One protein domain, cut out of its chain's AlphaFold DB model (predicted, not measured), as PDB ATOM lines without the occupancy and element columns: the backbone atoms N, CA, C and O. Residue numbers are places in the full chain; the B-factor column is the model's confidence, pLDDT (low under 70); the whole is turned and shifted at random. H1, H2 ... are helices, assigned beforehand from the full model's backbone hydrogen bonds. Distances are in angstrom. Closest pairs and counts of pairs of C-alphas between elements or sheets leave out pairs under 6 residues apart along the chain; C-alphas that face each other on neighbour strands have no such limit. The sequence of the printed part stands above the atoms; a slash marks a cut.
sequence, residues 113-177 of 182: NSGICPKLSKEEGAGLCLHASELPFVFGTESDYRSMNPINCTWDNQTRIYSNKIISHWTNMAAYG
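What this domain is: This is residues 113 to 177 of the 182 residues of the protein "Hypothetical protein" of Rotaria socialis (UniProt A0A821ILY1). There is little regular structure here: a body of looping chain holds the short helix H1, which packs on residues 162 to 170 of one long helix, H2, and residues 172 to 177 stick out at the far end. The 65 printed residues have two named helices, H1 then H2, and no named strand; the class is all helix, with 25 residues in named elements. The whole is compact, with a radius of gyration of the C-alphas of 12.3 A, yet elongated, spanning 41 by 23 by 19 A.

Where its parts are: Start at residues 113 to 134, which have no named element. Find C-alpha 135 at (235.141, 305.334, 318.108), where H1, residues 135 to 139, begins. Then find C-alpha 157 at (249.964, 315.277, 314.959); from there H2, residues 157 to 176, runs 27.8 A to C-alpha 176 at (230.782, 305.499, 297.344).

How they stand to each other: Look at Phe 137 and Ser 163, the closest C-alphas of H1 and H2, 4.4 A apart: the helices touch, H2 with residues 162 to 170 alone. In H1 and H2 every O i to N i+4 pair is within hydrogen-bond range.

The domain as a whole: The C-alphas farthest apart, Glu 123 and Tyr 176, are 41.0 A apart. The printed part has no cut, and H1 to H2 is a long link. Check the pLDDT column at residues 113 to 115, 117 to 128 and 142 to 152, which are under 70.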
ATOM      1  N   ASN A 113     248.080 301.221 318.122       64.62
ATOM      2  CA  ASN A 113     249.518 301.343 318.233       64.62
ATOM      3  C   ASN A 113     249.904 301.988 319.574       64.62
ATOM      4  O   ASN A 113     249.317 302.995 319.981       64.62
ATOM      5  N   SER A 114     250.927 301.453 320.243       55.34
ATOM      6  CA  SER A 114     251.509 302.068 321.440       55.34
ATOM      7  C   SER A 114     252.232 303.357 321.036       55.34
ATOM      8  O   SER A 114     253.391 303.327 320.632       55.34
ATOM      9  N   GLY A 115     251.534 304.487 321.062       62.75
ATOM     10  CA  GLY A 115     252.087 305.777 320.640       62.75
ATOM     11  C   GLY A 115     251.042 306.775 320.156       62.75
ATOM     12  O   GLY A 115     251.319 307.968 320.140       62.75
ATOM     13  N   ILE A 116     249.842 306.300 319.822       74.06
ATOM     14  CA  ILE A 116     248.694 307.131 319.452       74.06
ATOM     15  C   ILE A 116     247.828 307.334 320.701       74.06
ATOM     16  O   ILE A 116     247.660 306.412 321.493       74.06
ATOM     17  N   CYS A 117     247.323 308.548 320.916       69.31
ATOM     18  CA  CYS A 117     246.461 308.879 322.056       69.31
ATOM     19  C   CYS A 117     245.166 308.025 322.025       69.31
ATOM     20  O   CYS A 117     244.511 308.028 320.983       69.31
ATOM     21  N   PRO A 118     244.773 307.297 323.103       64.38
ATOM     22  CA  PRO A 118     245.384 307.206 324.437       64.38
ATOM     23  C   PRO A 118     246.757 306.538 324.496       64.38
ATOM     24  O   PRO A 118     246.905 305.355 324.200       64.38
ATOM     25  N   LYS A 119     247.753 307.282 325.005       68.19
ATOM     26  CA  LYS A 119     249.057 306.728 325.397       68.19
ATOM     27  C   LYS A 119     248.885 305.987 326.720       68.19
ATOM     28  O   LYS A 119     249.154 306.533 327.781       68.19
ATOM     29  N   LEU A 120     248.383 304.760 326.642       65.31
ATOM     30  CA  LEU A 120     248.304 303.867 327.791       65.31
ATOM     31  C   LEU A 120     249.719 303.423 328.185       65.31
ATOM     32  O   LEU A 120     250.549 303.153 327.313       65.31
ATOM     33  N   SER A 121     249.992 303.315 329.482       64.88
ATOM     34  CA  SER A 121     251.139 302.559 330.003       64.88
ATOM     35  C   SER A 121     250.986 301.062 329.703       64.88
ATOM     36  O   SER A 121     249.905 300.588 329.344       64.88
ATOM     37  N   LYS A 122     252.061 300.274 329.835       65.56
ATOM     38  CA  LYS A 122     251.988 298.812 329.625       65.56
ATOM     39  C   LYS A 122     250.983 298.163 330.579       65.56
ATOM     40  O   LYS A 122     250.251 297.257 330.182       65.56
ATOM     41  N   GLU A 123     250.918 298.666 331.805       61.59
ATOM     42  CA  GLU A 123     250.017 298.237 332.867       61.59
ATOM     43  C   GLU A 123     248.554 298.541 332.501       61.59
ATOM     44  O   GLU A 123     247.687 297.665 332.600       61.59
ATOM     45  N   GLU A 124     248.301 299.738 331.963       57.91
ATOM     46  CA  GLU A 124     246.993 300.163 331.441       57.91
ATOM     47  C   GLU A 124     246.614 299.465 330.125       57.91
ATOM     48  O   GLU A 124     245.439 299.414 329.761       57.91
ATOM     49  N   GLY A 125     247.583 298.848 329.442       60.22
ATOM     50  CA  GLY A 125     247.364 298.066 328.229       60.22
ATOM     51  C   GLY A 125     247.870 298.712 326.944       60.22
ATOM     52  O   GLY A 125     247.208 298.590 325.919       60.22
ATOM     53  N   ALA A 126     249.029 299.377 326.965       63.22
ATOM     54  CA  ALA A 126     249.722 299.822 325.756       63.22
ATOM     55  C   ALA A 126     249.757 298.707 324.696       63.22
ATOM     56  O   ALA A 126     250.189 297.589 324.982       63.22
ATOM     57  N   GLY A 127     249.314 299.007 323.472       60.97
ATOM     58  CA  GLY A 127     249.242 298.019 322.389       60.97
ATOM     59  C   GLY A 127     248.016 297.095 322.435       60.97
ATOM     60  O   GLY A 127     247.949 296.135 321.668       60.97
ATOM     61  N   LEU A 128     247.052 297.340 323.330       63.72
ATOM     62  CA  LEU A 128     245.776 296.626 323.375       63.72
ATOM     63  C   LEU A 128     244.652 297.524 322.854       63.72
ATOM     64  O   LEU A 128     244.442 298.620 323.373       63.72
ATOM     65  N   CYS A 129     243.877 297.036 321.882       70.62
ATOM     66  CA  CYS A 129     242.623 297.682 321.516       70.62
ATOM     67  C   CYS A 129     241.495 297.185 322.408       70.62
ATOM     68  O   CYS A 129     241.025 296.050 322.274       70.62
ATOM     69  N   LEU A 130     241.019 298.053 323.295       71.00
ATOM     70  CA  LEU A 130     239.784 297.789 324.023       71.00
ATOM     71  C   LEU A 130     238.590 297.800 323.060       71.00
ATOM     72  O   LEU A 130     238.624 298.424 321.999       71.00
ATOM     73  N   HIS A 131     237.509 297.117 323.440       75.50
ATOM     74  CA  HIS A 131     236.251 297.210 322.702       75.50
ATOM     75  C   HIS A 131     235.838 298.675 322.509       75.50
ATOM     76  O   HIS A 131     235.848 299.435 323.478       75.50
ATOM     77  N   ALA A 132     235.461 299.032 321.278       80.19
ATOM     78  CA  ALA A 132     235.043 300.372 320.879       80.19
ATOM     79  C   ALA A 132     236.130 301.460 320.982       80.19
ATOM     80  O   ALA A 132     235.830 302.645 320.853       80.19
ATOM     81  N   SER A 133     237.399 301.087 321.176       79.06
ATOM     82  CA  SER A 133     238.519 302.038 321.161       79.06
ATOM     83  C   SER A 133     238.704 302.747 319.812       79.06
ATOM     84  O   SER A 133     239.385 303.764 319.759       79.06
ATOM     85  N   GLU A 134     238.065 302.257 318.746       82.12
ATOM     86  CA  GLU A 134     238.016 302.885 317.423       82.12
ATOM     87  C   GLU A 134     237.184 304.168 317.385       82.12
ATOM     88  O   GLU A 134     237.463 305.041 316.564       82.12
ATOM     89  N   LEU A 135     236.163 304.290 318.242       85.38
ATOM     90  CA  LEU A 135     235.141 305.334 318.108       85.38
ATOM     91  C   LEU A 135     235.726 306.753 318.095       85.38
ATOM     92  O   LEU A 135     235.357 307.516 317.202       85.38
ATOM     93  N   PRO A 136     236.673 307.119 318.983       83.44
ATOM     94  CA  PRO A 136     237.267 308.451 318.955       83.44
ATOM     95  C   PRO A 136     237.935 308.763 317.615       83.44
ATOM     96  O   PRO A 136     237.803 309.870 317.105       83.44
ATOM     97  N   PHE A 137     238.594 307.776 317.000       86.56
ATOM     98  CA  PHE A 137     239.269 307.948 315.716       86.56
ATOM     99  C   PHE A 137     238.299 308.008 314.538       86.56
ATOM    100  O   PHE A 137     238.574 308.743 313.594       86.56
ATOM    101  N   VAL A 138     237.192 307.261 314.596       87.50
ATOM    102  CA  VAL A 138     236.123 307.278 313.582       87.50
ATOM    103  C   VAL A 138     235.370 308.610 313.591       87.50
ATOM    104  O   VAL A 138     234.988 309.093 312.531       87.50
ATOM    105  N   PHE A 139     235.182 309.220 314.765       86.56
ATOM    106  CA  PHE A 139     234.455 310.487 314.905       86.56
ATOM    107  C   PHE A 139     235.352 311.728 314.993       86.56
ATOM    108  O   PHE A 139     234.841 312.845 314.963       86.56
ATOM    109  N   GLY A 140     236.673 311.563 315.098       83.88
ATOM    110  CA  GLY A 140     237.610 312.681 315.229       83.88
ATOM    111  C   GLY A 140     237.482 313.433 316.556       83.88
ATOM    112  O   GLY A 140     237.638 314.652 316.588       83.88
ATOM    113  N   THR A 141     237.150 312.733 317.644       77.25
ATOM    114  CA  THR A 141     236.853 313.343 318.951       77.25
ATOM    115  C   THR A 141     237.941 313.065 319.979       77.25
ATOM    116  O   THR A 141     238.353 311.921 320.138       77.25
ATOM    117  N   GLU A 142     238.298 314.059 320.795       69.38
ATOM    118  CA  GLU A 142     239.271 313.905 321.895       69.38
ATOM    119  C   GLU A 142     238.709 313.179 323.147       69.38
ATOM    120  O   GLU A 142     239.376 313.087 324.180       69.38
ATOM    121  N   SER A 143     237.485 312.646 323.078       62.75
ATOM    122  CA  SER A 143     236.833 311.867 324.141       62.75
ATOM    123  C   SER A 143     237.081 310.365 324.005       62.75
ATOM    124  O   SER A 143     237.258 309.871 322.896       62.75
ATOM    125  N   ASP A 144     237.033 309.618 325.113       64.69
ATOM    126  CA  ASP A 144     237.078 308.151 325.069       64.69
ATOM    127  C   ASP A 144     235.791 307.537 324.472       64.69
ATOM    128  O   ASP A 144     234.805 308.223 324.196       64.69
ATOM    129  N   TYR A 145     235.775 306.210 324.298       64.94
ATOM    130  CA  TYR A 145     234.602 305.473 323.800       64.94
ATOM    131  C   TYR A 145     233.365 305.571 324.711       64.94
ATOM    132  O   TYR A 145     232.280 305.150 324.313       64.94
ATOM    133  N   ARG A 146     233.517 306.073 325.944       62.91
ATOM    134  CA  ARG A 146     232.415 306.295 326.888       62.91
ATOM    135  C   ARG A 146     231.892 307.724 326.843       62.91
ATOM    136  O   ARG A 146     230.941 307.984 327.567       62.91
ATOM    137  N   SER A 147     232.525 308.618 326.074       59.09
ATOM    138  CA  SER A 147     232.236 310.056 325.954       59.09
ATOM    139  C   SER A 147     232.175 310.842 327.273       59.09
ATOM    140  O   SER A 147     231.811 312.016 327.277       59.09
ATOM    141  N   MET A 148     232.547 310.219 328.395       56.19
ATOM    142  CA  MET A 148     232.368 310.772 329.741       56.19
ATOM    143  C   MET A 148     233.650 311.372 330.308       56.19
ATOM    144  O   MET A 148     233.568 312.206 331.205       56.19
ATOM    145  N   ASN A 149     234.818 310.974 329.798       60.47
ATOM    146  CA  ASN A 149     236.096 311.477 330.282       60.47
ATOM    147  C   ASN A 149     236.925 312.031 329.118       60.47
ATOM    148  O   ASN A 149     237.073 311.342 328.100       60.47
ATOM    149  N   PRO A 150     237.494 313.245 329.252       61.00
ATOM    150  CA  PRO A 150     238.548 313.673 328.350       61.00
ATOM    151  C   PRO A 150     239.688 312.661 328.454       61.00
ATOM    152  O   PRO A 150     240.094 312.277 329.557       61.00
ATOM    153  N   ILE A 151     240.173 312.180 327.311       66.06
ATOM    154  CA  ILE A 151     241.314 311.273 327.317       66.06
ATOM    155  C   ILE A 151     242.496 312.063 327.880       66.06
ATOM    156  O   ILE A 151     242.772 313.172 327.427       66.06
ATOM    157  N   ASN A 152     243.197 311.511 328.875       69.25
ATOM    158  CA  ASN A 152     244.376 312.147 329.467       69.25
ATOM    159  C   ASN A 152     245.600 312.060 328.529       69.25
ATOM    160  O   ASN A 152     246.640 311.497 328.864       69.25
ATOM    161  N   CYS A 153     245.451 312.557 327.306       70.75
ATOM    162  CA  CYS A 153     246.525 312.819 326.366       70.75
ATOM    163  C   CYS A 153     246.082 313.853 325.343       70.75
ATOM    164  O   CYS A 153     244.926 313.934 324.942       70.75
ATOM    165  N   THR A 154     247.048 314.629 324.878       77.69
ATOM    166  CA  THR A 154     246.847 315.541 323.762       77.69
ATOM    167  C   THR A 154     246.853 314.744 322.460       77.69
ATOM    168  O   THR A 154     247.774 313.959 322.221       77.69
ATOM    169  N   TRP A 155     245.849 314.966 321.607       82.38
ATOM    170  CA  TRP A 155     245.833 314.481 320.227       82.38
ATOM    171  C   TRP A 155     246.969 315.128 319.431       82.38
ATOM    172  O   TRP A 155     246.821 316.205 318.841       82.38
ATOM    173  N   ASP A 156     248.126 314.473 319.453       84.19
ATOM    174  CA  ASP A 156     249.307 314.886 318.709       84.19
ATOM    175  C   ASP A 156     249.110 314.734 317.192       84.19
ATOM    176  O   ASP A 156     248.126 314.172 316.701       84.19
ATOM    177  N   ASN A 157     250.051 315.280 316.418       87.38
ATOM    178  CA  ASN A 157     249.964 315.277 314.959       87.38
ATOM    179  C   ASN A 157     249.835 313.853 314.386       87.38
ATOM    180  O   ASN A 157     249.083 313.626 313.441       87.38
ATOM    181  N   GLN A 158     250.515 312.872 314.988       86.00
ATOM    182  CA  GLN A 158     250.436 311.476 314.561       86.00
ATOM    183  C   GLN A 158     249.037 310.890 314.799       86.00
ATOM    184  O   GLN A 158     248.493 310.230 313.912       86.00
ATOM    185  N   THR A 159     248.435 311.177 315.955       84.50
ATOM    186  CA  THR A 159     247.054 310.788 316.274       84.50
ATOM    187  C   THR A 159     246.063 311.394 315.282       84.50
ATOM    188  O   THR A 159     245.201 310.685 314.762       84.50
ATOM    189  N   ARG A 160     246.219 312.681 314.951       86.81
ATOM    190  CA  ARG A 160     245.367 313.372 313.970       86.81
ATOM    191  C   ARG A 160     245.487 312.764 312.576       86.81
ATOM    192  O   ARG A 160     244.472 312.503 311.943       86.81
ATOM    193  N   ILE A 161     246.707 312.480 312.114       88.12
ATOM    194  CA  ILE A 161     246.938 311.813 310.822       88.12
ATOM    195  C   ILE A 161     246.267 310.435 310.799       88.12
ATOM    196  O   ILE A 161     245.613 310.088 309.818       88.12
ATOM    197  N   TYR A 162     246.405 309.658 311.875       87.12
ATOM    198  CA  TYR A 162     245.783 308.340 311.985       87.12
ATOM    199  C   TYR A 162     244.249 308.414 311.961       87.12
ATOM    200  O   TYR A 162     243.617 307.723 311.162       87.12
ATOM    201  N   SER A 163     243.654 309.296 312.771       88.88
ATOM    202  CA  SER A 163     242.203 309.513 312.799       88.88
ATOM    203  C   SER A 163     241.677 309.996 311.449       88.88
ATOM    204  O   SER A 163     240.724 309.418 310.936       88.88
ATOM    205  N   ASN A 164     242.341 310.960 310.807       91.00
ATOM    206  CA  ASN A 164     241.935 311.459 309.492       91.00
ATOM    207  C   ASN A 164     241.941 310.358 308.424       91.00
ATOM    208  O   ASN A 164     241.044 310.326 307.584       91.00
ATOM    209  N   LYS A 165     242.903 309.425 308.467       90.38
ATOM    210  CA  LYS A 165     242.894 308.255 307.576       90.38
ATOM    211  C   LYS A 165     241.662 307.386 307.816       90.38
ATOM    212  O   LYS A 165     240.954 307.075 306.863       90.38
ATOM    213  N   ILE A 166     241.350 307.051 309.069       90.69
ATOM    214  CA  ILE A 166     240.150 306.265 309.402       90.69
ATOM    215  C   ILE A 166     238.883 306.985 308.930       90.69
ATOM    216  O   ILE A 166     238.096 306.396 308.189       90.69
ATOM    217  N   ILE A 167     238.723 308.264 309.277       92.19
ATOM    218  CA  ILE A 167     237.590 309.099 308.850       92.19
ATOM    219  C   ILE A 167     237.454 309.080 307.329       92.19
ATOM    220  O   ILE A 167     236.346 308.932 306.815       92.19
ATOM    221  N   SER A 168     238.564 309.176 306.597       93.75
ATOM    222  CA  SER A 168     238.540 309.184 305.136       93.75
ATOM    223  C   SER A 168     238.030 307.861 304.547       93.75
ATOM    224  O   SER A 168     237.166 307.895 303.675       93.75
ATOM    225  N   HIS A 169     238.445 306.700 305.075       93.19
ATOM    226  CA  HIS A 169     237.901 305.407 304.641       93.19
ATOM    227  C   HIS A 169     236.403 305.281 304.945       93.19
ATOM    228  O   HIS A 169     235.649 304.840 304.081       93.19
ATOM    229  N   TRP A 170     235.959 305.688 306.140       92.88
ATOM    230  CA  TRP A 170     234.545 305.610 306.533       92.88
ATOM    231  C   TRP A 170     233.665 306.572 305.729       92.88
ATOM    232  O   TRP A 170     232.572 306.204 305.304       92.88
ATOM    233  N   THR A 171     234.158 307.781 305.463       94.56
ATOM    234  CA  THR A 171     233.461 308.771 304.633       94.56
ATOM    235  C   THR A 171     233.360 308.290 303.189       94.56
ATOM    236  O   THR A 171     232.296 308.387 302.586       94.56
ATOM    237  N   ASN A 172     234.434 307.711 302.641       95.00
ATOM    238  CA  ASN A 172     234.423 307.150 301.291       95.00
ATOM    239  C   ASN A 172     233.479 305.947 301.188       95.00
ATOM    240  O   ASN A 172     232.733 305.836 300.220       95.00
ATOM    241  N   MET A 173     233.444 305.101 302.222       93.25
ATOM    242  CA  MET A 173     232.493 303.995 302.315       93.25
ATOM    243  C   MET A 173     231.048 304.501 302.293       93.25
ATOM    244  O   MET A 173     230.219 303.961 301.565       93.25
ATOM    245  N   ALA A 174     230.744 305.560 303.047       92.44
ATOM    246  CA  ALA A 174     229.412 306.157 303.075       92.44
ATOM    247  C   ALA A 174     229.028 306.824 301.742       92.44
ATOM    248  O   ALA A 174     227.879 306.727 301.320       92.44
ATOM    249  N   ALA A 175     229.976 307.491 301.080       94.38
ATOM    250  CA  ALA A 175     229.727 308.223 299.840       94.38
ATOM    251  C   ALA A 175     229.686 307.323 298.594       94.38
ATOM    252  O   ALA A 175     228.916 307.588 297.674       94.38
ATOM    253  N   TYR A 176     230.509 306.273 298.560       93.44
ATOM    254  CA  TYR A 176     230.782 305.499 297.344       93.44
ATOM    255  C   TYR A 176     230.679 303.983 297.530       93.44
ATOM    256  O   TYR A 176     230.950 303.243 296.592       93.44
ATOM    257  N   GLY A 177     230.330 303.502 298.724       91.75
ATOM    258  CA  GLY A 177     230.179 302.071 298.988       91.75
ATOM    259  C   GLY A 177     231.483 301.291 299.146       91.75
ATOM    260  O   GLY A 177     231.425 300.081 299.335       91.75
TER     261      GLY A 177